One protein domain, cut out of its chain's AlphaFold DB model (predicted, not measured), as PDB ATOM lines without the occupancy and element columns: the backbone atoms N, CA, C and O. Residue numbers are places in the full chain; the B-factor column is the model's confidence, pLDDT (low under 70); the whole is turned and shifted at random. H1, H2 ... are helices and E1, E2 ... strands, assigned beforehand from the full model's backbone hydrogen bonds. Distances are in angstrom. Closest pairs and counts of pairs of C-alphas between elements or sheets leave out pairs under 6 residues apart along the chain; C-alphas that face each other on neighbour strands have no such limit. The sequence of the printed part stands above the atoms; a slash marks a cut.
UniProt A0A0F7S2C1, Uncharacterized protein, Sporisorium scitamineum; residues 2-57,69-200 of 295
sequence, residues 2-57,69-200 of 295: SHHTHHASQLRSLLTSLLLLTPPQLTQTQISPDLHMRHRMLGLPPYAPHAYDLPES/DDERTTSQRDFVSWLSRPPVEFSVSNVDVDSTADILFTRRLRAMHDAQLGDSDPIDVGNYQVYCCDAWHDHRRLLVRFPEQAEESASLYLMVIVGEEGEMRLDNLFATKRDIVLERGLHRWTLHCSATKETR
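What this domain is: This is residues 2 to 57 and 69 to 200 of the 295 residues of an uncharacterized protein of Sporisorium scitamineum (UniProt A0A0F7S2C1). A strongly twisted sheet of four antiparallel strands, in the order E1 E2 E3 E4, has two long helices, H1 and H4, over one face at its E3 and E4 end, with the last residues of H1 meeting H4 almost at a right angle. H3 crosses H4 and reaches edge strand E4 with its last residues, H2 reaches E4 with its first ones, and the short helices H5, H6 and H7 lie near the E1 and E2 end. The printed part has 188 residues, with seven named helices and four named strands in the order H1 H2 H3 H4 E1 H5 E2 E3 E4 H6 H7, a mixed class of helices and strands. It is compact, with a radius of gyration of the C-alphas of 16.2 A and spans of 54 by 43 by 31 A.

Where its parts are: The strands are E1, residues 129 to 132; E2, residues 141 to 145; E3, residues 155 to 162, 22.2 A long; and E4, residues 168 to 176, also 22.2 A, which bends by 60 degrees at residue 171. H1, residues 2 to 19, runs 25.4 A from C-alpha 2 at (95.545, 149.290, 123.058). H4, residues 97 to 117, runs 30.0 A to C-alpha 117 at (93.380, 121.893, 109.201). H3, residues 69 to 83, is 21.4 A long, and H2, residues 33 to 41, 12.2 A. H5 is residues 134 to 137, H6 residues 180 to 183, and H7 residues 191 to 195, ending at (107.702, 155.100, 126.406).

How they stand to each other: E2, E3 and E4 form a meander, each strand the antiparallel neighbour of the one before; E2 and E3 are a hairpin, as are E3 and E4. Within hydrogen-bond range are N 131 and O 143 of E1 and E2, 2.8 A, N 144 and O 158 of E2 and E3, 2.7 A, and N 159 and O 172 of E3 and E4, 2.8 A. Residues 131 to 132 of E1 also pair antiparallel with residues 187 to 188. H1 and H4 are on the same face, making two layers, helices on one face of a sheet. H4 runs across the strands at a height over the sheet of 11.5 A, and H1 slantwise to them at 8.8 A. H1 touches H4 with residues 18 to 19 alone, about perpendicular at 75 degrees; the closest C-alphas, of Leu 19 and Arg 108, are 4.4 A apart. H3 touches H4 at 78 degrees, about perpendicular, with residues 76 to 81 alone; the closest C-alphas are those of Arg 77 and Ala 101, 5.8 A. H2, H3, H5 and H6 only graze the sheet. H5 and H7 only just touch, with 3 pairs of C-alphas within 8 A, the closest those of His 137 and Cys 193, 6.7 A. In H1, H2, H3, H4 and H7 every O i to N i+4 pair is within hydrogen-bond range; H5 and H6 are too short for such a pair.

The domain as a whole: The two C-alphas farthest apart, of Ser 57 and Arg 200, are 54.6 A apart. Residues 58 to 68 are not printed, and C-alphas 57 and 69 are 13.5 A apart across this cut. The links H1 to H2, H3 to H4 and H4 to E1 are long. The mean pLDDT of the printed part is 88.8; residues 2 to 5, 56 to 57 and 195 to 200 are under 70.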
ATOM      1  N   SER A   2      95.680 149.192 124.531       55.31
ATOM      2  CA  SER A   2      95.545 149.290 123.058       55.31
ATOM      3  C   SER A   2      96.846 149.102 122.242       55.31
ATOM      4  O   SER A   2      96.840 148.481 121.182       55.31
ATOM      5  N   HIS A   3      97.999 149.570 122.741       55.34
ATOM      6  CA  HIS A   3      99.258 149.502 121.975       55.34
ATOM      7  C   HIS A   3      99.790 148.074 121.787       55.34
ATOM      8  O   HIS A   3     100.286 147.732 120.717       55.34
ATOM      9  N   HIS A   4      99.641 147.202 122.789       58.94
ATOM     10  CA  HIS A   4     100.120 145.819 122.694       58.94
ATOM     11  C   HIS A   4      99.308 145.003 121.675       58.94
ATOM     12  O   HIS A   4      99.868 144.184 120.946       58.94
ATOM     13  N   THR A   5      97.996 145.235 121.596       64.62
ATOM     14  CA  THR A   5      97.135 144.615 120.581       64.62
ATOM     15  C   THR A   5      97.433 145.163 119.188       64.62
ATOM     16  O   THR A   5      97.445 144.396 118.229       64.62
ATOM     17  N   HIS A   6      97.763 146.455 119.078       74.69
ATOM     18  CA  HIS A   6      98.149 147.064 117.807       74.69
ATOM     19  C   HIS A   6      99.441 146.446 117.249       74.69
ATOM     20  O   HIS A   6      99.440 145.923 116.139       74.69
ATOM     21  N   HIS A   7     100.520 146.384 118.036       81.06
ATOM     22  CA  HIS A   7     101.782 145.779 117.587       81.06
ATOM     23  C   HIS A   7     101.654 144.291 117.247       81.06
ATOM     24  O   HIS A   7     102.222 143.844 116.253       81.06
ATOM     25  N   ALA A   8     100.863 143.536 118.016       84.69
ATOM     26  CA  ALA A   8     100.576 142.142 117.693       84.69
ATOM     27  C   ALA A   8      99.839 142.008 116.349       84.69
ATOM     28  O   ALA A   8     100.169 141.130 115.556       84.69
ATOM     29  N   SER A   9      98.886 142.903 116.059       87.31
ATOM     30  CA  SER A   9      98.158 142.901 114.784       87.31
ATOM     31  C   SER A   9      99.051 143.256 113.589       87.31
ATOM     32  O   SER A   9      98.963 142.612 112.545       87.31
ATOM     33  N   GLN A  10      99.971 144.210 113.759       91.19
ATOM     34  CA  GLN A  10     100.923 144.607 112.720       91.19
ATOM     35  C   GLN A  10     101.951 143.503 112.443       91.19
ATOM     36  O   GLN A  10     102.209 143.174 111.286       91.19
ATOM     37  N   LEU A  11     102.476 142.856 113.490       93.50
ATOM     38  CA  LEU A  11     103.348 141.694 113.327       93.50
ATOM     39  C   LEU A  11     102.610 140.543 112.633       93.50
ATOM     40  O   LEU A  11     103.145 139.941 111.706       93.50
ATOM     41  N   ARG A  12     101.359 140.272 113.024       94.94
ATOM     42  CA  ARG A  12     100.527 139.256 112.368       94.94
ATOM     43  C   ARG A  12     100.339 139.548 110.883       94.94
ATOM     44  O   ARG A  12     100.428 138.623 110.086       94.94
ATOM     45  N   SER A  13     100.109 140.808 110.513       94.50
ATOM     46  CA  SER A  13      99.989 141.232 109.113       94.50
ATOM     47  C   SER A  13     101.249 140.885 108.311       94.50
ATOM     48  O   SER A  13     101.155 140.197 107.295       94.50
ATOM     49  N   LEU A  14     102.437 141.244 108.818       95.19
ATOM     50  CA  LEU A  14     103.716 140.882 108.189       95.19
ATOM     51  C   LEU A  14     103.906 139.364 108.070       95.19
ATOM     52  O   LEU A  14     104.288 138.860 107.015       95.19
ATOM     53  N   LEU A  15     103.624 138.625 109.143       96.50
ATOM     54  CA  LEU A  15     103.749 137.169 109.152       96.50
ATOM     55  C   LEU A  15     102.743 136.504 108.206       96.50
ATOM     56  O   LEU A  15     103.074 135.504 107.590       96.50
ATOM     57  N   THR A  16     101.546 137.069 108.032       95.88
ATOM     58  CA  THR A  16     100.533 136.562 107.088       95.88
ATOM     59  C   THR A  16     101.018 136.711 105.650       95.88
ATOM     60  O   THR A  16     100.972 135.757 104.873       95.88
ATOM     61  N   SER A  17     101.559 137.886 105.324       95.25
ATOM     62  CA  SER A  17     102.193 138.184 104.039       95.25
ATOM     63  C   SER A  17     103.326 137.213 103.687       95.25
ATOM     64  O   SER A  17     103.433 136.769 102.543       95.25
ATOM     65  N   LEU A  18     104.147 136.846 104.674       95.56
ATOM     66  CA  LEU A  18     105.270 135.925 104.493       95.56
ATOM     67  C   LEU A  18     104.846 134.448 104.480       95.56
ATOM     68  O   LEU A  18     105.304 133.684 103.634       95.56
ATOM     69  N   LEU A  19     103.986 134.027 105.410       95.69
ATOM     70  CA  LEU A  19     103.753 132.611 105.721       95.69
ATOM     71  C   LEU A  19     102.463 132.027 105.135       95.69
ATOM     72  O   LEU A  19     102.349 130.809 105.094       95.69
ATOM     73  N   LEU A  20     101.494 132.848 104.713       93.25
ATOM     74  CA  LEU A  20     100.176 132.348 104.288       93.25
ATOM     75  C   LEU A  20      99.750 132.780 102.881       93.25
ATOM     76  O   LEU A  20      99.021 132.043 102.227       93.25
ATOM     77  N   LEU A  21     100.169 133.950 102.387       92.00
ATOM     78  CA  LEU A  21      99.811 134.380 101.024       92.00
ATOM     79  C   LEU A  21     100.578 133.579  99.976       92.00
ATOM     80  O   LEU A  21     101.786 133.472 100.111       92.00
ATOM     81  N   THR A  22      99.928 133.065  98.930       88.50
ATOM     82  CA  THR A  22     100.585 132.271  97.874       88.50
ATOM     83  C   THR A  22     100.533 132.996  96.525       88.50
ATOM     84  O   THR A  22      99.436 133.182  95.992       88.50
ATOM     85  N   PRO A  23     101.682 133.394  95.936       87.69
ATOM     86  CA  PRO A  23     103.050 133.312  96.477       87.69
ATOM     87  C   PRO A  23     103.268 134.289  97.652       87.69
ATOM     88  O   PRO A  23     102.461 135.211  97.815       87.69
ATOM     89  N   PRO A  24     104.345 134.137  98.451       90.00
ATOM     90  CA  PRO A  24     104.650 135.080  99.524       90.00
ATOM     91  C   PRO A  24     104.874 136.479  98.944       90.00
ATOM     92  O   PRO A  24     105.603 136.659  97.966       90.00
ATOM     93  N   GLN A  25     104.224 137.482  99.532       89.69
ATOM     94  CA  GLN A  25     104.225 138.848  99.011       89.69
ATOM     95  C   GLN A  25     104.222 139.862 100.147       89.69
ATOM     96  O   GLN A  25     103.435 139.760 101.084       89.69
ATOM     97  N   LEU A  26     105.068 140.883 100.019       90.81
ATOM     98  CA  LEU A  26     105.090 142.048 100.897       90.81
ATOM     99  C   LEU A  26     104.721 143.289 100.096       90.81
ATOM    100  O   LEU A  26     105.236 143.510  98.997       90.81
ATOM    101  N   THR A  27     103.841 144.112 100.653       89.69
ATOM    102  CA  THR A  27     103.537 145.418 100.071       89.69
ATOM    103  C   THR A  27     104.714 146.369 100.275       89.69
ATOM    104  O   THR A  27     105.507 146.227 101.207       89.69
ATOM    105  N   GLN A  28     104.807 147.413  99.450       87.50
ATOM    106  CA  GLN A  28     105.855 148.426  99.616       87.50
ATOM    107  C   GLN A  28     105.799 149.120 100.986       87.50
ATOM    108  O   GLN A  28     106.836 149.520 101.509       87.50
ATOM    109  N   THR A  29     104.614 149.221 101.595       89.81
ATOM    110  CA  THR A  29     104.423 149.783 102.940       89.81
ATOM    111  C   THR A  29     104.907 148.860 104.058       89.81
ATOM    112  O   THR A  29     105.217 149.341 105.143       89.81
ATOM    113  N   GLN A  30     105.012 147.554 103.799       93.19
ATOM    114  CA  GLN A  30     105.514 146.549 104.739       93.19
ATOM    115  C   GLN A  30     107.045 146.419 104.721       93.19
ATOM    116  O   GLN A  30     107.595 145.649 105.503       93.19
ATOM    117  N   ILE A  31     107.741 147.161 103.859       94.75
ATOM    118  CA  ILE A  31     109.197 147.121 103.692       94.75
ATOM    119  C   ILE A  31     109.800 148.400 104.274       94.75
ATOM    120  O   ILE A  31     109.257 149.498 104.113       94.75
ATOM    121  N   SER A  32     110.915 148.272 104.991       95.00
ATOM    122  CA  SER A  32     111.589 149.417 105.594       95.00
ATOM    123  C   SER A  32     112.186 150.345 104.521       95.00
ATOM    124  O   SER A  32     112.577 149.889 103.442       95.00
ATOM    125  N   PRO A  33     112.318 151.655 104.798       92.56
ATOM    126  CA  PRO A  33     113.019 152.572 103.896       92.56
ATOM    127  C   PRO A  33     114.469 152.149 103.609       92.56
ATOM    128  O   PRO A  33     114.956 152.337 102.494       92.56
ATOM    129  N   ASP A  34     115.141 151.551 104.595       92.69
ATOM    130  CA  ASP A  34     116.520 151.069 104.480       92.69
ATOM    131  C   ASP A  34     116.616 149.875 103.518       92.69
ATOM    132  O   ASP A  34     117.524 149.823 102.683       92.69
ATOM    133  N   LEU A  35     115.658 148.945 103.585       94.25
ATOM    134  CA  LEU A  35     115.584 147.804 102.677       94.25
ATOM    135  C   LEU A  35     115.217 148.248 101.250       94.25
ATOM    136  O   LEU A  35     115.877 147.832 100.301       94.25
ATOM    137  N   HIS A  36     114.280 149.190 101.099       93.81
ATOM    138  CA  HIS A  36     113.983 149.830  99.805       93.81
ATOM    139  C   HIS A  36     115.204 150.520  99.196       93.81
ATOM    140  O   HIS A  36     115.456 150.433  97.993       93.81
ATOM    141  N   MET A  37     115.979 151.234 100.014       93.38
ATOM    142  CA  MET A  37     117.211 151.867  99.553       93.38
ATOM    143  C   MET A  37     118.213 150.819  99.072       93.38
ATOM    144  O   MET A  37     118.762 150.959  97.983       93.38
ATOM    145  N   ARG A  38     118.396 149.736  99.834       93.56
ATOM    146  CA  ARG A  38     119.245 148.609  99.432       93.56
ATOM    147  C   ARG A  38     118.797 148.016  98.100       93.56
ATOM    148  O   ARG A  38     119.652 147.779  97.252       93.56
ATOM    149  N   HIS A  39     117.498 147.790  97.900       94.38
ATOM    150  CA  HIS A  39     116.986 147.266  96.630       94.38
ATOM    151  C   HIS A  39     117.395 148.158  95.462       94.38
ATOM    152  O   HIS A  39     117.994 147.668  94.511       94.38
ATOM    153  N   ARG A  40     117.188 149.474  95.587       94.00
ATOM    154  CA  ARG A  40     117.600 150.447  94.563       94.00
ATOM    155  C   ARG A  40     119.107 150.436  94.313       94.00
ATOM    156  O   ARG A  40     119.526 150.399  93.163       94.00
ATOM    157  N   MET A  41     119.916 150.435  95.372       92.38
ATOM    158  CA  MET A  41     121.381 150.450  95.260       92.38
ATOM    159  C   MET A  41     121.952 149.181  94.619       92.38
ATOM    160  O   MET A  41     122.990 149.243  93.970       92.38
ATOM    161  N   LEU A  42     121.295 148.038  94.814       91.81
ATOM    162  CA  LEU A  42     121.704 146.753  94.245       91.81
ATOM    163  C   LEU A  42     121.037 146.458  92.891       91.81
ATOM    164  O   LEU A  42     121.226 145.368  92.359       91.81
ATOM    165  N   GLY A  43     120.237 147.387  92.350       92.12
ATOM    166  CA  GLY A  43     119.478 147.168  91.116       92.12
ATOM    167  C   GLY A  43     118.439 146.046  91.224       92.12
ATOM    168  O   GLY A  43     118.069 145.450  90.215       92.12
ATOM    169  N   LEU A  44     117.986 145.725  92.441       92.06
ATOM    170  CA  LEU A  44     116.986 144.691  92.678       92.06
ATOM    171  C   LEU A  44     115.581 145.194  92.315       92.06
ATOM    172  O   LEU A  44     115.304 146.394  92.428       92.06
ATOM    173  N   PRO A  45     114.659 144.289  91.935       90.50
ATOM    174  CA  PRO A  45     113.282 144.660  91.644       90.50
ATOM    175  C   PRO A  45     112.605 145.362  92.838       90.50
ATOM    176  O   PRO A  45     112.821 144.967  93.985       90.50
ATOM    177  N   PRO A  46     111.737 146.363  92.595       86.81
ATOM    178  CA  PRO A  46     111.010 147.077  93.655       86.81
ATOM    179  C   PRO A  46     109.860 146.261  94.270       86.81
ATOM    180  O   PRO A  46     109.211 146.712  95.215       86.81
ATOM    181  N   TYR A  47     109.581 145.083  93.713       90.25
ATOM    182  CA  TYR A  47     108.575 144.139  94.182       90.25
ATOM    183  C   TYR A  47     109.245 142.805  94.485       90.25
ATOM    184  O   TYR A  47     110.257 142.465  93.871       90.25
ATOM    185  N   ALA A  48     108.660 142.049  95.411       91.75
ATOM    186  CA  ALA A  48     109.181 140.744  95.776       91.75
ATOM    187  C   ALA A  48     109.213 139.811  94.548       91.75
ATOM    188  O   ALA A  48     108.210 139.738  93.826       91.75
ATOM    189  N   PRO A  49     110.329 139.100  94.295       93.94
ATOM    190  CA  PRO A  49     110.372 138.098  93.240       93.94
ATOM    191  C   PRO A  49     109.400 136.958  93.569       93.94
ATOM    192  O   PRO A  49     109.100 136.688  94.733       93.94
ATOM    193  N   HIS A  50     108.887 136.292  92.538       93.12
ATOM    194  CA  HIS A  50     108.029 135.130  92.739       93.12
ATOM    195  C   HIS A  50     108.818 134.010  93.426       93.12
ATOM    196  O   HIS A  50     109.932 133.710  93.006       93.12
ATOM    197  N   ALA A  51     108.223 133.375  94.436       94.19
ATOM    198  CA  ALA A  51     108.815 132.231  95.113       94.19
ATOM    199  C   ALA A  51     107.820 131.079  95.184       94.19
ATOM    200  O   ALA A  51     106.695 131.248  95.665       94.19
ATOM    201  N   TYR A  52     108.248 129.914  94.708       92.38
ATOM    202  CA  TYR A  52     107.453 128.697  94.762       92.38
ATOM    203  C   TYR A  52     107.467 128.090  96.167       92.38
ATOM    204  O   TYR A  52     108.492 128.073  96.851       92.38
ATOM    205  N   ASP A  53     106.329 127.536  96.572       90.25
ATOM    206  CA  ASP A  53     106.203 126.802  97.825       90.25
ATOM    207  C   ASP A  53     106.825 125.407  97.758       90.25
ATOM    208  O   ASP A  53     106.982 124.826  96.679       90.25
ATOM    209  N   LEU A  54     107.179 124.871  98.931       86.19
ATOM    210  CA  LEU A  54     107.540 123.463  99.061       86.19
ATOM    211  C   LEU A  54     106.333 122.589  98.686       86.19
ATOM    212  O   LEU A  54     105.204 122.932  99.040       86.19
ATOM    213  N   PRO A  55     106.549 121.474  97.971       79.25
ATOM    214  CA  PRO A  55     105.465 120.575  97.617       79.25
ATOM    215  C   PRO A  55     104.874 119.957  98.888       79.25
ATOM    216  O   PRO A  55     105.606 119.464  99.749       79.25
ATOM    217  N   GLU A  56     103.546 119.947  98.993       69.25
ATOM    218  CA  GLU A  56     102.867 119.129  99.993       69.25
ATOM    219  C   GLU A  56     103.203 117.661  99.705       69.25
ATOM    220  O   GLU A  56     103.062 117.180  98.579       69.25
ATOM    221  N   SER A  57     103.700 116.945 100.712       56.06
ATOM    222  CA  SER A  57     104.128 115.547 100.553       56.06
ATOM    223  C   SER A  57     102.956 114.577 100.326       56.06
ATOM    224  O   SER A  57     103.186 113.395 100.076       56.06
ATOM    225  N   ASP A  69     112.667 121.021  90.916       87.25
ATOM    226  CA  ASP A  69     113.134 121.278  92.285       87.25
ATOM    227  C   ASP A  69     114.238 122.352  92.317       87.25
ATOM    228  O   ASP A  69     114.275 123.177  93.233       87.25
ATOM    229  N   ASP A  70     115.070 122.409  91.275       90.56
ATOM    230  CA  ASP A  70     116.115 123.425  91.108       90.56
ATOM    231  C   ASP A  70     115.526 124.827  90.895       90.56
ATOM    232  O   ASP A  70     115.966 125.797  91.516       90.56
ATOM    233  N   GLU A  71     114.495 124.948  90.056       92.56
ATOM    234  CA  GLU A  71     113.797 126.214  89.805       92.56
ATOM    235  C   GLU A  71     113.072 126.708  91.061       92.56
ATOM    236  O   GLU A  71     113.151 127.890  91.406       92.56
ATOM    237  N   ARG A  72     112.445 125.793  91.812       93.06
ATOM    238  CA  ARG A  72     111.843 126.100  93.113       93.06
ATOM    239  C   ARG A  72     112.891 126.633  94.081       93.06
ATOM    240  O   ARG A  72     112.729 127.740  94.591       93.06
ATOM    241  N   THR A  73     113.974 125.887  94.282       94.56
ATOM    242  CA  THR A  73     115.058 126.260  95.201       94.56
ATOM    243  C   THR A  73     115.652 127.616  94.824       94.56
ATOM    244  O   THR A  73     115.854 128.470  95.686       94.56
ATOM    245  N   THR A  74     115.863 127.864  93.531       96.00
ATOM    246  CA  THR A  74     116.372 129.148  93.030       96.00
ATOM    247  C   THR A  74     115.404 130.290  93.341       96.00
ATOM    248  O   THR A  74     115.807 131.279  93.946       96.00
ATOM    249  N   SER A  75     114.109 130.127  93.045       96.06
ATOM    250  CA  SER A  75     113.095 131.156  93.329       96.06
ATOM    251  C   SER A  75     112.993 131.506  94.823       96.06
ATOM    252  O   SER A  75     112.851 132.670  95.200       96.06
ATOM    253  N   GLN A  76     113.124 130.502  95.696       96.31
ATOM    254  CA  GLN A  76     113.103 130.666  97.149       96.31
ATOM    255  C   GLN A  76     114.341 131.419  97.644       96.31
ATOM    256  O   GLN A  76     114.229 132.343  98.457       96.31
ATOM    257  N   ARG A  77     115.520 131.064  97.117       97.25
ATOM    258  CA  ARG A  77     116.783 131.759  97.398       97.25
ATOM    259  C   ARG A  77     116.735 133.212  96.950       97.25
ATOM    260  O   ARG A  77     117.166 134.078  97.707       97.25
ATOM    261  N   ASP A  78     116.194 133.493  95.768       96.75
ATOM    262  CA  ASP A  78     116.085 134.852  95.233       96.75
ATOM    263  C   ASP A  78     115.171 135.722  96.102       96.75
ATOM    264  O   ASP A  78     115.530 136.848  96.456       96.75
ATOM    265  N   PHE A  79     114.031 135.179  96.532       97.31
ATOM    266  CA  PHE A  79     113.123 135.856  97.458       97.31
ATOM    267  C   PHE A  79     113.764 136.151  98.810       97.31
ATOM    268  O   PHE A  79     113.678 137.273  99.312       97.31
ATOM    269  N   VAL A  80     114.466 135.181  99.392       97.31
ATOM    270  CA  VAL A  80     115.169 135.412 100.654       97.31
ATOM    271  C   VAL A  80     116.327 136.384 100.476       97.31
ATOM    272  O   VAL A  80     116.476 137.279 101.302       97.31
ATOM    273  N   SER A  81     117.107 136.284  99.403       96.56
ATOM    274  CA  SER A  81     118.185 137.226  99.080       96.56
ATOM    275  C   SER A  81     117.666 138.663  98.947       96.56
ATOM    276  O   SER A  81     118.293 139.604  99.439       96.56
ATOM    277  N   TRP A  82     116.476 138.825  98.364       96.62
ATOM    278  CA  TRP A  82     115.790 140.108  98.263       96.62
ATOM    279  C   TRP A  82     115.422 140.686  99.643       96.62
ATOM    280  O   TRP A  82     115.569 141.887  99.855       96.62
ATOM    281  N   LEU A  83     115.025 139.857 100.615       96.81
ATOM    282  CA  LEU A  83     114.713 140.290 101.991       96.81
ATOM    283  C   LEU A  83     115.928 140.423 102.912       96.81
ATOM    284  O   LEU A  83     115.867 141.110 103.935       96.81
ATOM    285  N   SER A  84     117.010 139.724 102.590       96.62
ATOM    286  CA  SER A  84     118.113 139.499 103.515       96.62
ATOM    287  C   SER A  84     119.260 140.464 103.272       96.62
ATOM    288  O   SER A  84     119.634 140.777 102.142       96.62
ATOM    289  N   ARG A  85     119.908 140.874 104.357       94.06
ATOM    290  CA  ARG A  85     121.207 141.547 104.372       94.06
ATOM    291  C   ARG A  85     122.050 141.023 105.529       94.06
ATOM    292  O   ARG A  85     121.483 140.626 106.548       94.06
ATOM    293  N   PRO A  86     123.391 141.085 105.435       93.00
ATOM    294  CA  PRO A  86     124.253 140.841 106.585       93.00
ATOM    295  C   PRO A  86     123.743 141.605 107.814       93.00
ATOM    296  O   PRO A  86     123.593 142.835 107.740       93.00
ATOM    297  N   PRO A  87     123.421 140.916 108.924       90.44
ATOM    298  CA  PRO A  87     122.923 141.572 110.114       90.44
ATOM    299  C   PRO A  87     124.124 142.107 110.899       90.44
ATOM    300  O   PRO A  87     124.563 141.569 111.919       90.44
ATOM    301  N   VAL A  88     124.691 143.186 110.358       89.56
ATOM    302  CA  VAL A  88     125.877 143.885 110.873       89.56
ATOM    303  C   VAL A  88     125.681 144.385 112.304       89.56
ATOM    304  O   VAL A  88     126.650 144.495 113.049       89.56
ATOM    305  N   GLU A  89     124.429 144.590 112.721       89.38
ATOM    306  CA  GLU A  89     124.026 144.879 114.101       89.38
ATOM    307  C   GLU A  89     124.531 143.839 115.101       89.38
ATOM    308  O   GLU A  89     124.769 144.156 116.266       89.38
ATOM    309  N   PHE A  90     124.727 142.604 114.639       89.12
ATOM    310  CA  PHE A  90     125.208 141.492 115.447       89.12
ATOM    311  C   PHE A  90     126.647 141.097 115.107       89.12
ATOM    312  O   PHE A  90     127.133 140.071 115.589       89.12
ATOM    313  N   SER A  91     127.370 141.921 114.340       88.00
ATOM    314  CA  SER A  91     128.696 141.592 113.792       88.00
ATOM    315  C   SER A  91     128.682 140.248 113.059       88.00
ATOM    316  O   SER A  91     129.549 139.396 113.256       88.00
ATOM    317  N   VAL A  92     127.648 140.044 112.245       87.06
ATOM    318  CA  VAL A  92     127.542 138.928 111.310       87.06
ATOM    319  C   VAL A  92     127.792 139.494 109.916       87.06
ATOM    320  O   VAL A  92     127.061 140.366 109.448       87.06
ATOM    321  N   SER A  93     128.867 139.035 109.280       87.38
ATOM    322  CA  SER A  93     129.345 139.565 107.998       87.38
ATOM    323  C   SER A  93     128.598 139.006 106.788       87.38
ATOM    324  O   SER A  93     128.513 139.695 105.775       87.38
ATOM    325  N   ASN A  94     128.025 137.804 106.902       89.19
ATOM    326  CA  ASN A  94     127.351 137.094 105.815       89.19
ATOM    327  C   ASN A  94     126.010 136.514 106.284       89.19
ATOM    328  O   ASN A  94     125.891 136.092 107.432       89.19
ATOM    329  N   VAL A  95     125.022 136.466 105.387       92.25
ATOM    330  CA  VAL A  95     123.774 135.715 105.601       92.25
ATOM    331  C   VAL A  95     123.897 134.369 104.914       92.25
ATOM    332  O   VAL A  95     124.274 134.311 103.745       92.25
ATOM    333  N   ASP A  96     123.543 133.307 105.628       95.25
ATOM    334  CA  ASP A  96     123.305 132.000 105.028       95.25
ATOM    335  C   ASP A  96     121.915 132.010 104.376       95.25
ATOM    336  O   ASP A  96     120.899 131.744 105.023       95.25
ATOM    337  N   VAL A  97     121.861 132.440 103.111       96.69
ATOM    338  CA  VAL A  97     120.608 132.568 102.345       96.69
ATOM    339  C   VAL A  97     119.925 131.212 102.196       96.69
ATOM    340  O   VAL A  97     118.702 131.148 102.259       96.69
ATOM    341  N   ASP A  98     120.704 130.138 102.080       95.88
ATOM    342  CA  ASP A  98     120.192 128.782 101.900       95.88
ATOM    343  C   ASP A  98     119.517 128.269 103.156       95.88
ATOM    344  O   ASP A  98     118.349 127.890 103.114       95.88
ATOM    345  N   SER A  99     120.202 128.361 104.295       95.19
ATOM    346  CA  SER A  99     119.591 128.014 105.576       95.19
ATOM    347  C   SER A  99     118.389 128.910 105.891       95.19
ATOM    348  O   SER A  99     117.412 128.442 106.468       95.19
ATOM    349  N   THR A 100     118.434 130.191 105.512       97.12
ATOM    350  CA  THR A 100     117.315 131.119 105.738       97.12
ATOM    351  C   THR A 100     116.100 130.752 104.881       97.12
ATOM    352  O   THR A 100     114.980 130.778 105.390       97.12
ATOM    353  N   ALA A 101     116.304 130.393 103.609       96.81
ATOM    354  CA  ALA A 101     115.245 129.944 102.709       96.81
ATOM    355  C   ALA A 101     114.645 128.613 103.157       96.81
ATOM    356  O   ALA A 101     113.430 128.536 103.323       96.81
ATOM    357  N   ASP A 102     115.478 127.616 103.440       94.81
ATOM    358  CA  ASP A 102     115.038 126.305 103.917       94.81
ATOM    359  C   ASP A 102     114.132 126.426 105.154       94.81
ATOM    360  O   ASP A 102     112.994 125.950 105.160       94.81
ATOM    361  N   ILE A 103     114.579 127.182 106.165       95.81
ATOM    362  CA  ILE A 103     113.790 127.396 107.381       95.81
ATOM    363  C   ILE A 103     112.518 128.191 107.065       95.81
ATOM    364  O   ILE A 103     111.433 127.773 107.461       95.81
ATOM    365  N   LEU A 104     112.598 129.311 106.332       96.19
ATOM    366  CA  LEU A 104     111.418 130.132 106.023       96.19
ATOM    367  C   LEU A 104     110.334 129.331 105.290       96.19
ATOM    368  O   LEU A 104     109.167 129.388 105.680       96.19
ATOM    369  N   PHE A 105     110.697 128.593 104.241       95.56
ATOM    370  CA  PHE A 105     109.728 127.856 103.434       95.56
ATOM    371  C   PHE A 105     109.207 126.605 104.149       95.56
ATOM    372  O   PHE A 105     108.032 126.274 103.996       95.56
ATOM    373  N   THR A 106     110.001 125.990 105.030       94.00
ATOM    374  CA  THR A 106     109.512 124.956 105.957       94.00
ATOM    375  C   THR A 106     108.471 125.526 106.928       94.00
ATOM    376  O   THR A 106     107.416 124.927 107.154       94.00
ATOM    377  N   ARG A 107     108.705 126.731 107.470       93.56
ATOM    378  CA  ARG A 107     107.728 127.432 108.326       93.56
ATOM    379  C   ARG A 107     106.456 127.790 107.587       93.56
ATOM    380  O   ARG A 107     105.373 127.661 108.150       93.56
ATOM    381  N   ARG A 108     106.602 128.219 106.343       94.12
ATOM    382  CA  ARG A 108     105.496 128.557 105.463       94.12
ATOM    383  C   ARG A 108     104.633 127.334 105.156       94.12
ATOM    384  O   ARG A 108     103.431 127.391 105.381       94.12
ATOM    385  N   LEU A 109     105.237 126.209 104.762       92.62
ATOM    386  CA  LEU A 109     104.525 124.944 104.544       92.62
ATOM    387  C   LEU A 109     103.710 124.536 105.779       92.62
ATOM    388  O   LEU A 109     102.530 124.215 105.667       92.62
ATOM    389  N   ARG A 110     104.314 124.622 106.969       91.56
ATOM    390  CA  ARG A 110     103.629 124.306 108.227       91.56
ATOM    391  C   ARG A 110     102.467 125.251 108.522       91.56
ATOM    392  O   ARG A 110     101.381 124.782 108.830       91.56
ATOM    393  N   ALA A 111     102.679 126.561 108.407       92.25
ATOM    394  CA  ALA A 111     101.631 127.548 108.658       92.25
ATOM    395  C   ALA A 111     100.446 127.372 107.694       92.25
ATOM    396  O   ALA A 111      99.295 127.479 108.112       92.25
ATOM    397  N   MET A 112     100.715 127.060 106.422       91.94
ATOM    398  CA  MET A 112      99.672 126.743 105.445       91.94
ATOM    399  C   MET A 112      98.918 125.462 105.817       91.94
ATOM    400  O   MET A 112      97.691 125.463 105.788       91.94
ATOM    401  N   HIS A 113      99.619 124.405 106.232       90.06
ATOM    402  CA  HIS A 113      98.995 123.164 106.692       90.06
ATOM    403  C   HIS A 113      98.122 123.379 107.943       90.06
ATOM    404  O   HIS A 113      96.972 122.945 107.984       90.06
ATOM    405  N   ASP A 114      98.616 124.119 108.937       90.62
ATOM    406  CA  ASP A 114      97.849 124.460 110.142       90.62
ATOM    407  C   ASP A 114      96.598 125.291 109.787       90.62
ATOM    408  O   ASP A 114      95.517 125.067 110.340       90.62
ATOM    409  N   ALA A 115      96.710 126.201 108.809       89.56
ATOM    410  CA  ALA A 115      95.584 126.983 108.301       89.56
ATOM    411  C   ALA A 115      94.542 126.121 107.565       89.56
ATOM    412  O   ALA A 115      93.349 126.412 107.650       89.56
ATOM    413  N   GLN A 116      94.977 125.077 106.852       88.38
ATOM    414  CA  GLN A 116      94.095 124.137 106.153       88.38
ATOM    415  C   GLN A 116      93.340 123.222 107.124       88.38
ATOM    416  O   GLN A 116      92.153 122.973 106.919       88.38
ATOM    417  N   LEU A 117      94.008 122.735 108.178       89.06
ATOM    418  CA  LEU A 117      93.380 121.893 109.201       89.06
ATOM    419  C   LEU A 117      92.362 122.669 110.044       89.06
ATOM    420  O   LEU A 117      91.322 122.128 110.407       89.06
ATOM    421  N   GLY A 118      92.648 123.939 110.353       85.62
ATOM    422  CA  GLY A 118      91.750 124.805 111.124       85.62
ATOM    423  C   GLY A 118      91.662 124.478 112.622       85.62
ATOM    424  O   GLY A 118      90.872 125.102 113.331       85.62
ATOM    425  N   ASP A 119      92.475 123.539 113.112       85.50
ATOM    426  CA  ASP A 119      92.509 123.118 114.521       85.50
ATOM    427  C   ASP A 119      93.260 124.112 115.427       85.50
ATOM    428  O   ASP A 119      93.030 124.169 116.637       85.50
ATOM    429  N   SER A 120      94.161 124.909 114.849       88.31
ATOM    430  CA  SER A 120      95.010 125.864 115.563       88.31
ATOM    431  C   SER A 120      95.200 127.159 114.779       88.31
ATOM    432  O   SER A 120      95.050 127.194 113.561       88.31
ATOM    433  N   ASP A 121      95.561 128.235 115.481       90.19
ATOM    434  CA  ASP A 121      95.949 129.488 114.835       90.19
ATOM    435  C   ASP A 121      97.282 129.303 114.075       90.19
ATOM    436  O   ASP A 121      98.306 129.079 114.726       90.19
ATOM    437  N   PRO A 122      97.313 129.432 112.733       90.81
ATOM    438  CA  PRO A 122      98.535 129.236 111.947       90.81
ATOM    439  C   PRO A 122      99.618 130.288 112.230       90.81
ATOM    440  O   PRO A 122     100.787 130.086 111.906       90.81
ATOM    441  N   ILE A 123      99.248 131.434 112.822       92.81
ATOM    442  CA  ILE A 123     100.179 132.494 113.227       92.81
ATOM    443  C   ILE A 123      99.847 132.932 114.654       92.81
ATOM    444  O   ILE A 123      99.428 134.067 114.904       92.81
ATOM    445  N   ASP A 124     100.071 132.037 115.613       92.19
ATOM    446  CA  ASP A 124     100.040 132.405 117.026       92.19
ATOM    447  C   ASP A 124     101.224 133.329 117.362       92.19
ATOM    448  O   ASP A 124     102.352 132.895 117.617       92.19
ATOM    449  N   VAL A 125     100.948 134.637 117.366       91.62
ATOM    450  CA  VAL A 125     101.915 135.704 117.667       91.62
ATOM    451  C   VAL A 125     102.524 135.540 119.067       91.62
ATOM    452  O   VAL A 125     103.640 135.999 119.297       91.62
ATOM    453  N   GLY A 126     101.841 134.858 119.995       90.31
ATOM    454  CA  GLY A 126     102.346 134.591 121.344       90.31
ATOM    455  C   GLY A 126     103.599 133.713 121.372       90.31
ATOM    456  O   GLY A 126     104.406 133.837 122.298       90.31
ATOM    457  N   ASN A 127     103.801 132.892 120.338       92.81
ATOM    458  CA  ASN A 127     104.968 132.019 120.202       92.81
ATOM    459  C   ASN A 127     106.197 132.742 119.631       92.81
ATOM    460  O   ASN A 127     107.308 132.215 119.687       92.81
ATOM    461  N   TYR A 128     106.021 133.959 119.115       94.38
ATOM    462  CA  TYR A 128     107.112 134.784 118.612       94.38
ATOM    463  C   TYR A 128     107.697 135.621 119.745       94.38
ATOM    464  O   TYR A 128     106.989 136.278 120.513       94.38
ATOM    465  N   GLN A 129     109.022 135.625 119.843       94.56
ATOM    466  CA  GLN A 129     109.719 136.395 120.865       94.56
ATOM    467  C   GLN A 129     110.208 137.707 120.254       94.56
ATOM    468  O   GLN A 129     110.938 137.705 119.266       94.56
ATOM    469  N   VAL A 130     109.800 138.833 120.838       94.94
ATOM    470  CA  VAL A 130     110.176 140.173 120.371       94.94
ATOM    471  C   VAL A 130     111.199 140.770 121.329       94.94
ATOM    472  O   VAL A 130     110.971 140.814 122.540       94.94
ATOM    473  N   TYR A 131     112.310 141.241 120.780       95.12
ATOM    474  CA  TYR A 131     113.471 141.737 121.506       95.12
ATOM    475  C   TYR A 131     113.879 143.135 121.047       95.12
ATOM    476  O   TYR A 131     113.701 143.509 119.885       95.12
ATOM    477  N   CYS A 132     114.481 143.888 121.959       93.31
ATOM    478  CA  CYS A 132     115.081 145.192 121.700       93.31
ATOM    479  C   CYS A 132     116.300 145.427 122.604       93.31
ATOM    480  O   CYS A 132     116.655 144.593 123.440       93.31
ATOM    481  N   CYS A 133     116.958 146.566 122.410       91.38
ATOM    482  CA  CYS A 133     117.982 147.087 123.306       91.38
ATOM    483  C   CYS A 133     117.976 148.618 123.270       91.38
ATOM    484  O   CYS A 133     117.434 149.222 122.343       91.38
ATOM    485  N   ASP A 134     118.628 149.242 124.250       88.19
ATOM    486  CA  ASP A 134     118.579 150.696 124.429       88.19
ATOM    487  C   ASP A 134     119.092 151.463 123.205       88.19
ATOM    488  O   ASP A 134     118.480 152.440 122.781       88.19
ATOM    489  N   ALA A 135     120.149 150.963 122.556       87.69
ATOM    490  CA  ALA A 135     120.702 151.557 121.336       87.69
ATOM    491  C   ALA A 135     119.727 151.538 120.139       87.69
ATOM    492  O   ALA A 135     119.921 152.245 119.147       87.69
ATOM    493  N   TRP A 136     118.690 150.699 120.186       90.44
ATOM    494  CA  TRP A 136     117.697 150.569 119.121       90.44
ATOM    495  C   TRP A 136     116.405 151.328 119.394       90.44
ATOM    496  O   TRP A 136     115.628 151.511 118.454       90.44
ATOM    497  N   HIS A 137     116.170 151.787 120.625       87.88
ATOM    498  CA  HIS A 137     114.942 152.499 120.981       87.88
ATOM    499  C   HIS A 137     114.783 153.793 120.170       87.88
ATOM    500  O   HIS A 137     113.699 154.058 119.646       87.88
ATOM    501  N   ASP A 138     115.872 154.535 119.941       83.50
ATOM    502  CA  ASP A 138     115.839 155.768 119.140       83.50
ATOM    503  C   ASP A 138     115.446 155.512 117.677       83.50
ATOM    504  O   ASP A 138     114.738 156.322 117.070       83.50
ATOM    505  N   HIS A 139     115.832 154.342 117.160       84.06
ATOM    506  CA  HIS A 139     115.596 153.876 115.792       84.06
ATOM    507  C   HIS A 139     114.339 153.007 115.651       84.06
ATOM    508  O   HIS A 139     114.072 152.502 114.562       84.06
ATOM    509  N   ARG A 140     113.596 152.788 116.749       88.56
ATOM    510  CA  ARG A 140     112.382 151.959 116.805       88.56
ATOM    511  C   ARG A 140     112.549 150.578 116.165       88.56
ATOM    512  O   ARG A 140     111.638 150.054 115.525       88.56
ATOM    513  N   ARG A 141     113.732 149.993 116.324       92.00
ATOM    514  CA  ARG A 141     114.067 148.694 115.745       92.00
ATOM    515  C   ARG A 141     113.794 147.585 116.748       92.00
ATOM    516  O   ARG A 141     114.170 147.691 117.913       92.00
ATOM    517  N   LEU A 142     113.196 146.505 116.266       94.62
ATOM    518  CA  LEU A 142     112.926 145.295 117.029       94.62
ATOM    519  C   LEU A 142     113.492 144.081 116.294       94.62
ATOM    520  O   LEU A 142     113.580 144.057 115.065       94.62
ATOM    521  N   LEU A 143     113.846 143.060 117.064       96.19
ATOM    522  CA  LEU A 143     114.199 141.739 116.569       96.19
ATOM    523  C   LEU A 143     113.087 140.768 116.955       96.19
ATOM    524  O   LEU A 143     112.794 140.589 118.133       96.19
ATOM    525  N   VAL A 144     112.487 140.124 115.967       96.62
ATOM    526  CA  VAL A 144     111.492 139.074 116.143       96.62
ATOM    527  C   VAL A 144     112.168 137.737 115.889       96.62
ATOM    528  O   VAL A 144     112.734 137.510 114.823       96.62
ATOM    529  N   ARG A 145     112.111 136.845 116.869       95.75
ATOM    530  CA  ARG A 145     112.575 135.467 116.757       95.75
ATOM    531  C   ARG A 145     111.386 134.552 116.498       95.75
ATOM    532  O   ARG A 145     110.384 134.624 117.214       95.75
ATOM    533  N   PHE A 146     111.515 133.700 115.488       95.56
ATOM    534  CA  PHE A 146     110.523 132.674 115.183       95.56
ATOM    535  C   PHE A 146     110.551 131.573 116.258       95.56
ATOM    536  O   PHE A 146     111.613 131.312 116.827       95.56
ATOM    537  N   PRO A 147     109.410 130.926 116.556       92.94
ATOM    538  CA  PRO A 147     109.356 129.860 117.558       92.94
ATOM    539  C   PRO A 147     110.261 128.701 117.157       92.94
ATOM    540  O   PRO A 147     110.118 128.218 116.047       92.94
ATOM    541  N   GLU A 148     111.158 128.222 118.017       85.75
ATOM    542  CA  GLU A 148     112.085 127.123 117.688       85.75
ATOM    543  C   GLU A 148     111.356 125.808 117.342       85.75
ATOM    544  O   GLU A 148     110.292 125.509 117.884       85.75
ATOM    545  N   GLN A 149     111.942 125.009 116.446       82.19
ATOM    546  CA  GLN A 149     111.531 123.626 116.189       82.19
ATOM    547  C   GLN A 149     112.670 122.670 116.536       82.19
ATOM    548  O   GLN A 149     113.837 122.992 116.341       82.19
ATOM    549  N   ALA A 150     112.324 121.480 117.035       73.12
ATOM    550  CA  ALA A 150     113.293 120.507 117.546       73.12
ATOM    551  C   ALA A 150     114.335 120.047 116.506       73.12
ATOM    552  O   ALA A 150     115.411 119.591 116.885       73.12
ATOM    553  N   GLU A 151     114.020 120.160 115.216       77.81
ATOM    554  CA  GLU A 151     114.856 119.688 114.107       77.81
ATOM    555  C   GLU A 151     115.705 120.802 113.471       77.81
ATOM    556  O   GLU A 151     116.546 120.533 112.614       77.81
ATOM    557  N   GLU A 152     115.534 122.060 113.889       82.19
ATOM    558  CA  GLU A 152     116.225 123.185 113.265       82.19
ATOM    559  C   GLU A 152     117.635 123.388 113.821       82.19
ATOM    560  O   GLU A 152     117.858 123.536 115.021       82.19
ATOM    561  N   SER A 153     118.609 123.468 112.913       83.50
ATOM    562  CA  SER A 153     120.008 123.716 113.276       83.50
ATOM    563  C   SER A 153     120.345 125.197 113.503       83.50
ATOM    564  O   SER A 153     121.452 125.503 113.948       83.50
ATOM    565  N   ALA A 154     119.421 126.109 113.181       91.69
ATOM    566  CA  ALA A 154     119.569 127.558 113.285       91.69
ATOM    567  C   ALA A 154     118.224 128.208 113.647       91.69
ATOM    568  O   ALA A 154     117.167 127.676 113.333       91.69
ATOM    569  N   SER A 155     118.262 129.380 114.281       93.56
ATOM    570  CA  SER A 155     117.063 130.175 114.563       93.56
ATOM    571  C   SER A 155     116.810 131.193 113.454       93.56
ATOM    572  O   SER A 155     117.744 131.875 113.024       93.56
ATOM    573  N   LEU A 156     115.549 131.328 113.029       96.31
ATOM    574  CA  LEU A 156     115.111 132.353 112.078       96.31
ATOM    575  C   LEU A 156     114.730 133.645 112.807       96.31
ATOM    576  O   LEU A 156     113.978 133.637 113.790       96.31
ATOM    577  N   TYR A 157     115.231 134.762 112.292       96.88
ATOM    578  CA  TYR A 157     115.002 136.088 112.833       96.88
ATOM    579  C   TYR A 157     114.512 137.054 111.762       96.88
ATOM    580  O   TYR A 157     114.973 137.050 110.620       96.88
ATOM    581  N   LEU A 158     113.616 137.936 112.181       97.25
ATOM    582  CA  LEU A 158     113.073 139.038 111.410       97.25
ATOM    583  C   LEU A 158     113.376 140.339 112.153       97.25
ATOM    584  O   LEU A 158     112.958 140.527 113.292       97.25
ATOM    585  N   MET A 159     114.099 141.254 111.520       96.75
ATOM    586  CA  MET A 159     114.268 142.610 112.034       96.75
ATOM    587  C   MET A 159     113.172 143.492 111.468       96.75
ATOM    588  O   MET A 159     112.927 143.485 110.260       96.75
ATOM    589  N   VAL A 160     112.539 144.271 112.337       96.56
ATOM    590  CA  VAL A 160     111.487 145.212 111.954       96.56
ATOM    591  C   VAL A 160     111.787 146.604 112.485       96.56
ATOM    592  O   VAL A 160     112.427 146.764 113.527       96.56
ATOM    593  N   ILE A 161     111.302 147.613 111.771       94.19
ATOM    594  CA  ILE A 161     111.251 149.002 112.226       94.19
ATOM    595  C   ILE A 161     109.789 149.354 112.486       94.19
ATOM    596  O   ILE A 161     108.916 149.023 111.684       94.19
ATOM    597  N   VAL A 162     109.530 150.007 113.615       91.44
ATOM    598  CA  VAL A 162     108.204 150.495 113.995       91.44
ATOM    599  C   VAL A 162     108.080 151.965 113.593       91.44
ATOM    600  O   VAL A 162     108.860 152.806 114.045       91.44
ATOM    601  N   GLY A 163     107.113 152.277 112.733       86.31
ATOM    602  CA  GLY A 163     106.797 153.637 112.303       86.31
ATOM    603  C   GLY A 163     106.100 154.472 113.381       86.31
ATOM    604  O   GLY A 163     105.974 154.058 114.534       86.31
ATOM    605  N   GLU A 164     105.716 155.698 113.031       79.94
ATOM    606  CA  GLU A 164     105.068 156.651 113.951       79.94
ATOM    607  C   GLU A 164     103.654 156.248 114.331       79.94
ATOM    608  O   GLU A 164     103.275 156.396 115.490       79.94
ATOM    609  N   GLU A 165     102.926 155.627 113.411       80.50
ATOM    610  CA  GLU A 165     101.579 155.124 113.661       80.50
ATOM    611  C   GLU A 165     101.611 153.705 114.257       80.50
ATOM    612  O   GLU A 165     100.584 153.053 114.445       80.50
ATOM    613  N   GLY A 166     102.807 153.210 114.600       81.19
ATOM    614  CA  GLY A 166     103.025 151.873 115.135       81.19
ATOM    615  C   GLY A 166     103.037 150.781 114.067       81.19
ATOM    616  O   GLY A 166     103.009 149.599 114.429       81.19
ATOM    617  N   GLU A 167     103.077 151.143 112.781       89.00
ATOM    618  CA  GLU A 167     103.182 150.194 111.678       89.00
ATOM    619  C   GLU A 167     104.537 149.479 111.701       89.00
ATOM    620  O   GLU A 167     105.584 150.100 111.878       89.00
ATOM    621  N   MET A 168     104.535 148.154 111.546       93.44
ATOM    622  CA  MET A 168     105.773 147.377 111.487       93.44
ATOM    623  C   MET A 168     106.191 147.177 110.038       93.44
ATOM    624  O   MET A 168     105.394 146.733 109.212       93.44
ATOM    625  N   ARG A 169     107.459 147.465 109.743       95.56
ATOM    626  CA  ARG A 169     108.052 147.280 108.418       95.56
ATOM    627  C   ARG A 169     109.267 146.367 108.511       95.56
ATOM    628  O   ARG A 169     110.115 146.564 109.380       95.56
ATOM    629  N   LEU A 170     109.349 145.377 107.629       96.88
ATOM    630  CA  LEU A 170     110.452 144.429 107.534       96.88
ATOM    631  C   LEU A 170     111.725 145.144 107.086       96.88
ATOM    632  O   LEU A 170     111.740 145.808 106.054       96.88
ATOM    633  N   ASP A 171     112.794 144.971 107.856       96.50
ATOM    634  CA  ASP A 171     114.116 145.536 107.578       96.50
ATOM    635  C   ASP A 171     115.143 144.478 107.171       96.50
ATOM    636  O   ASP A 171     116.065 144.757 106.405       96.50
ATOM    637  N   ASN A 172     115.018 143.268 107.719       97.38
ATOM    638  CA  ASN A 172     115.921 142.168 107.420       97.38
ATOM    639  C   ASN A 172     115.298 140.820 107.797       97.38
ATOM    640  O   ASN A 172     114.620 140.730 108.819       97.38
ATOM    641  N   LEU A 173     115.607 139.772 107.041       97.75
ATOM    642  CA  LEU A 173     115.334 138.379 107.392       97.75
ATOM    643  C   LEU A 173     116.654 137.603 107.365       97.75
ATOM    644  O   LEU A 173     117.446 137.786 106.449       97.75
ATOM    645  N   PHE A 174     116.924 136.771 108.367       97.19
ATOM    646  CA  PHE A 174     118.119 135.924 108.365       97.19
ATOM    647  C   PHE A 174     117.995 134.769 109.361       97.19
ATOM    648  O   PHE A 174     117.375 134.903 110.417       97.19
ATOM    649  N   ALA A 175     118.643 133.650 109.057       95.81
ATOM    650  CA  ALA A 175     118.868 132.559 109.993       95.81
ATOM    651  C   ALA A 175     120.298 132.592 110.551       95.81
ATOM    652  O   ALA A 175     121.248 132.991 109.874       95.81
ATOM    653  N   THR A 176     120.467 132.179 111.807       93.94
ATOM    654  CA  THR A 176     121.795 132.017 112.413       93.94
ATOM    655  C   THR A 176     121.798 130.959 113.511       93.94
ATOM    656  O   THR A 176     120.814 130.776 114.228       93.94
ATOM    657  N   LYS A 177     122.934 130.268 113.655       91.56
ATOM    658  CA  LYS A 177     123.203 129.329 114.758       91.56
ATOM    659  C   LYS A 177     123.651 130.037 116.037       91.56
ATOM    660  O   LYS A 177     123.697 129.422 117.096       91.56
ATOM    661  N   ARG A 178     124.043 131.312 115.931       89.12
ATOM    662  CA  ARG A 178     124.476 132.127 117.071       89.12
ATOM    663  C   ARG A 178     123.267 132.535 117.894       89.12
ATOM    664  O   ARG A 178     122.274 132.999 117.335       89.12
ATOM    665  N   ASP A 179     123.397 132.463 119.212       85.62
ATOM    666  CA  ASP A 179     122.406 133.033 120.117       85.62
ATOM    667  C   ASP A 179     122.620 134.547 120.234       85.62
ATOM    668  O   ASP A 179     123.209 135.077 121.181       85.62
ATOM    669  N   ILE A 180     122.151 135.262 119.212       87.19
ATOM    670  CA  ILE A 180     122.289 136.717 119.120       87.19
ATOM    671  C   ILE A 180     121.540 137.462 120.231       87.19
ATOM    672  O   ILE A 180     121.857 138.621 120.494       87.19
ATOM    673  N   VAL A 181     120.567 136.819 120.886       84.94
ATOM    674  CA  VAL A 181     119.808 137.420 121.988       84.94
ATOM    675  C   VAL A 181     120.711 137.552 123.208       84.94
ATOM    676  O   VAL A 181     120.842 138.652 123.755       84.94
ATOM    677  N   LEU A 182     121.389 136.464 123.586       79.56
ATOM    678  CA  LEU A 182     122.315 136.454 124.719       79.56
ATOM    679  C   LEU A 182     123.569 137.292 124.449       79.56
ATOM    680  O   LEU A 182     123.983 138.074 125.303       79.56
ATOM    681  N   GLU A 183     124.159 137.173 123.258       80.88
ATOM    682  CA  GLU A 183     125.432 137.828 122.927       80.88
ATOM    683  C   GLU A 183     125.363 139.364 122.946       80.88
ATOM    684  O   GLU A 183     126.381 140.033 123.129       80.88
ATOM    685  N   ARG A 184     124.178 139.941 122.721       82.12
ATOM    686  CA  ARG A 184     124.001 141.388 122.512       82.12
ATOM    687  C   ARG A 184     123.249 142.083 123.634       82.12
ATOM    688  O   ARG A 184     122.930 143.262 123.498       82.12
ATOM    689  N   GLY A 185     122.976 141.365 124.725       82.81
ATOM    690  CA  GLY A 185     122.209 141.896 125.848       82.81
ATOM    691  C   GLY A 185     120.815 142.357 125.422       82.81
ATOM    692  O   GLY A 185     120.318 143.361 125.932       82.81
ATOM    693  N   LEU A 186     120.206 141.669 124.447       91.56
ATOM    694  CA  LEU A 186     118.851 141.992 124.027       91.56
ATOM    695  C   LEU A 186     117.885 141.608 125.146       91.56
ATOM    696  O   LEU A 186     117.969 140.520 125.718       91.56
ATOM    697  N   HIS A 187     116.938 142.489 125.441       91.12
ATOM    698  CA  HIS A 187     115.868 142.218 126.390       91.12
ATOM    699  C   HIS A 187     114.545 142.048 125.653       91.12
ATOM    700  O   HIS A 187     114.358 142.542 124.539       91.12
ATOM    701  N   ARG A 188     113.610 141.320 126.270       92.12
ATOM    702  CA  ARG A 188     112.265 141.163 125.719       92.12
ATOM    703  C   ARG A 188     111.598 142.533 125.656       92.12
ATOM    704  O   ARG A 188     111.567 143.243 126.658       92.12
ATOM    705  N   TRP A 189     111.059 142.881 124.495       89.62
ATOM    706  CA  TRP A 189     110.392 144.157 124.296       89.62
ATOM    707  C   TRP A 189     109.176 144.281 125.219       89.62
ATOM    708  O   TRP A 189     108.385 143.346 125.374       89.62
ATOM    709  N   THR A 190     109.036 145.450 125.839       85.75
ATOM    710  CA  THR A 190     107.916 145.792 126.717       85.75
ATOM    711  C   THR A 190     107.379 147.177 126.368       85.75
ATOM    712  O   THR A 190     108.035 147.963 125.688       85.75
ATOM    713  N   LEU A 191     106.210 147.528 126.907       78.62
ATOM    714  CA  LEU A 191     105.625 148.866 126.742       78.62
ATOM    715  C   LEU A 191     106.518 149.994 127.295       78.62
ATOM    716  O   LEU A 191     106.355 151.151 126.918       78.62
ATOM    717  N   HIS A 192     107.454 149.689 128.198       77.56
ATOM    718  CA  HIS A 192     108.376 150.692 128.739       77.56
ATOM    719  C   HIS A 192     109.469 151.056 127.727       77.56
ATOM    720  O   HIS A 192     109.938 152.191 127.729       77.56
ATOM    721  N   CYS A 193     109.799 150.134 126.817       82.44
ATOM    722  CA  CYS A 193     110.750 150.341 125.727       82.44
ATOM    723  C   CYS A 193     110.211 151.322 124.671       82.44
ATOM    724  O   CYS A 193     110.986 151.987 123.994       82.44
ATOM    725  N   SER A 194     108.883 151.438 124.525       71.81
ATOM    726  CA  SER A 194     108.250 152.446 123.658       71.81
ATOM    727  C   SER A 194     108.101 153.818 124.326       71.81
ATOM    728  O   SER A 194     108.145 154.831 123.639       71.81
ATOM    729  N   ALA A 195     107.954 153.864 125.655       59.22
ATOM    730  CA  ALA A 195     107.702 155.100 126.406       59.22
ATOM    731  C   ALA A 195     108.962 155.951 126.656       59.22
ATOM    732  O   ALA A 195     108.859 157.136 126.958       59.22
ATOM    733  N   THR A 196     110.163 155.377 126.515       55.72
ATOM    734  CA  THR A 196     111.433 156.050 126.854       55.72
ATOM    735  C   THR A 196     111.734 157.280 125.982       55.72
ATOM    736  O   THR A 196     112.603 158.079 126.330       55.72
ATOM    737  N   LYS A 197     111.027 157.455 124.857       51.81
ATOM    738  CA  LYS A 197     111.225 158.578 123.927       51.81
ATOM    739  C   LYS A 197     110.334 159.787 124.237       51.81
ATOM    740  O   LYS A 197     110.808 160.914 124.122       51.81
ATOM    741  N   GLU A 198     109.106 159.574 124.718       50.31
ATOM    742  CA  GLU A 198     108.178 160.667 125.070       50.31
ATOM    743  C   GLU A 198     108.746 161.550 126.190       50.31
ATOM    744  O   GLU A 198     108.589 162.766 126.178       50.31
ATOM    745  N   THR A 199     109.498 160.960 127.123       47.16
ATOM    746  CA  THR A 199     110.119 161.705 128.229       47.16
ATOM    747  C   THR A 199     111.340 162.524 127.802       47.16
ATOM    748  O   THR A 199     111.687 163.472 128.492       47.16
ATOM    749  N   ARG A 200     111.992 162.187 126.678       48.78
ATOM    750  CA  ARG A 200     113.145 162.941 126.144       48.78
ATOM    751  C   ARG A 200     112.745 164.021 125.139       48.78
ATOM    752  O   ARG A 200     113.489 164.977 124.969       48.78
TER     753      ARG A 200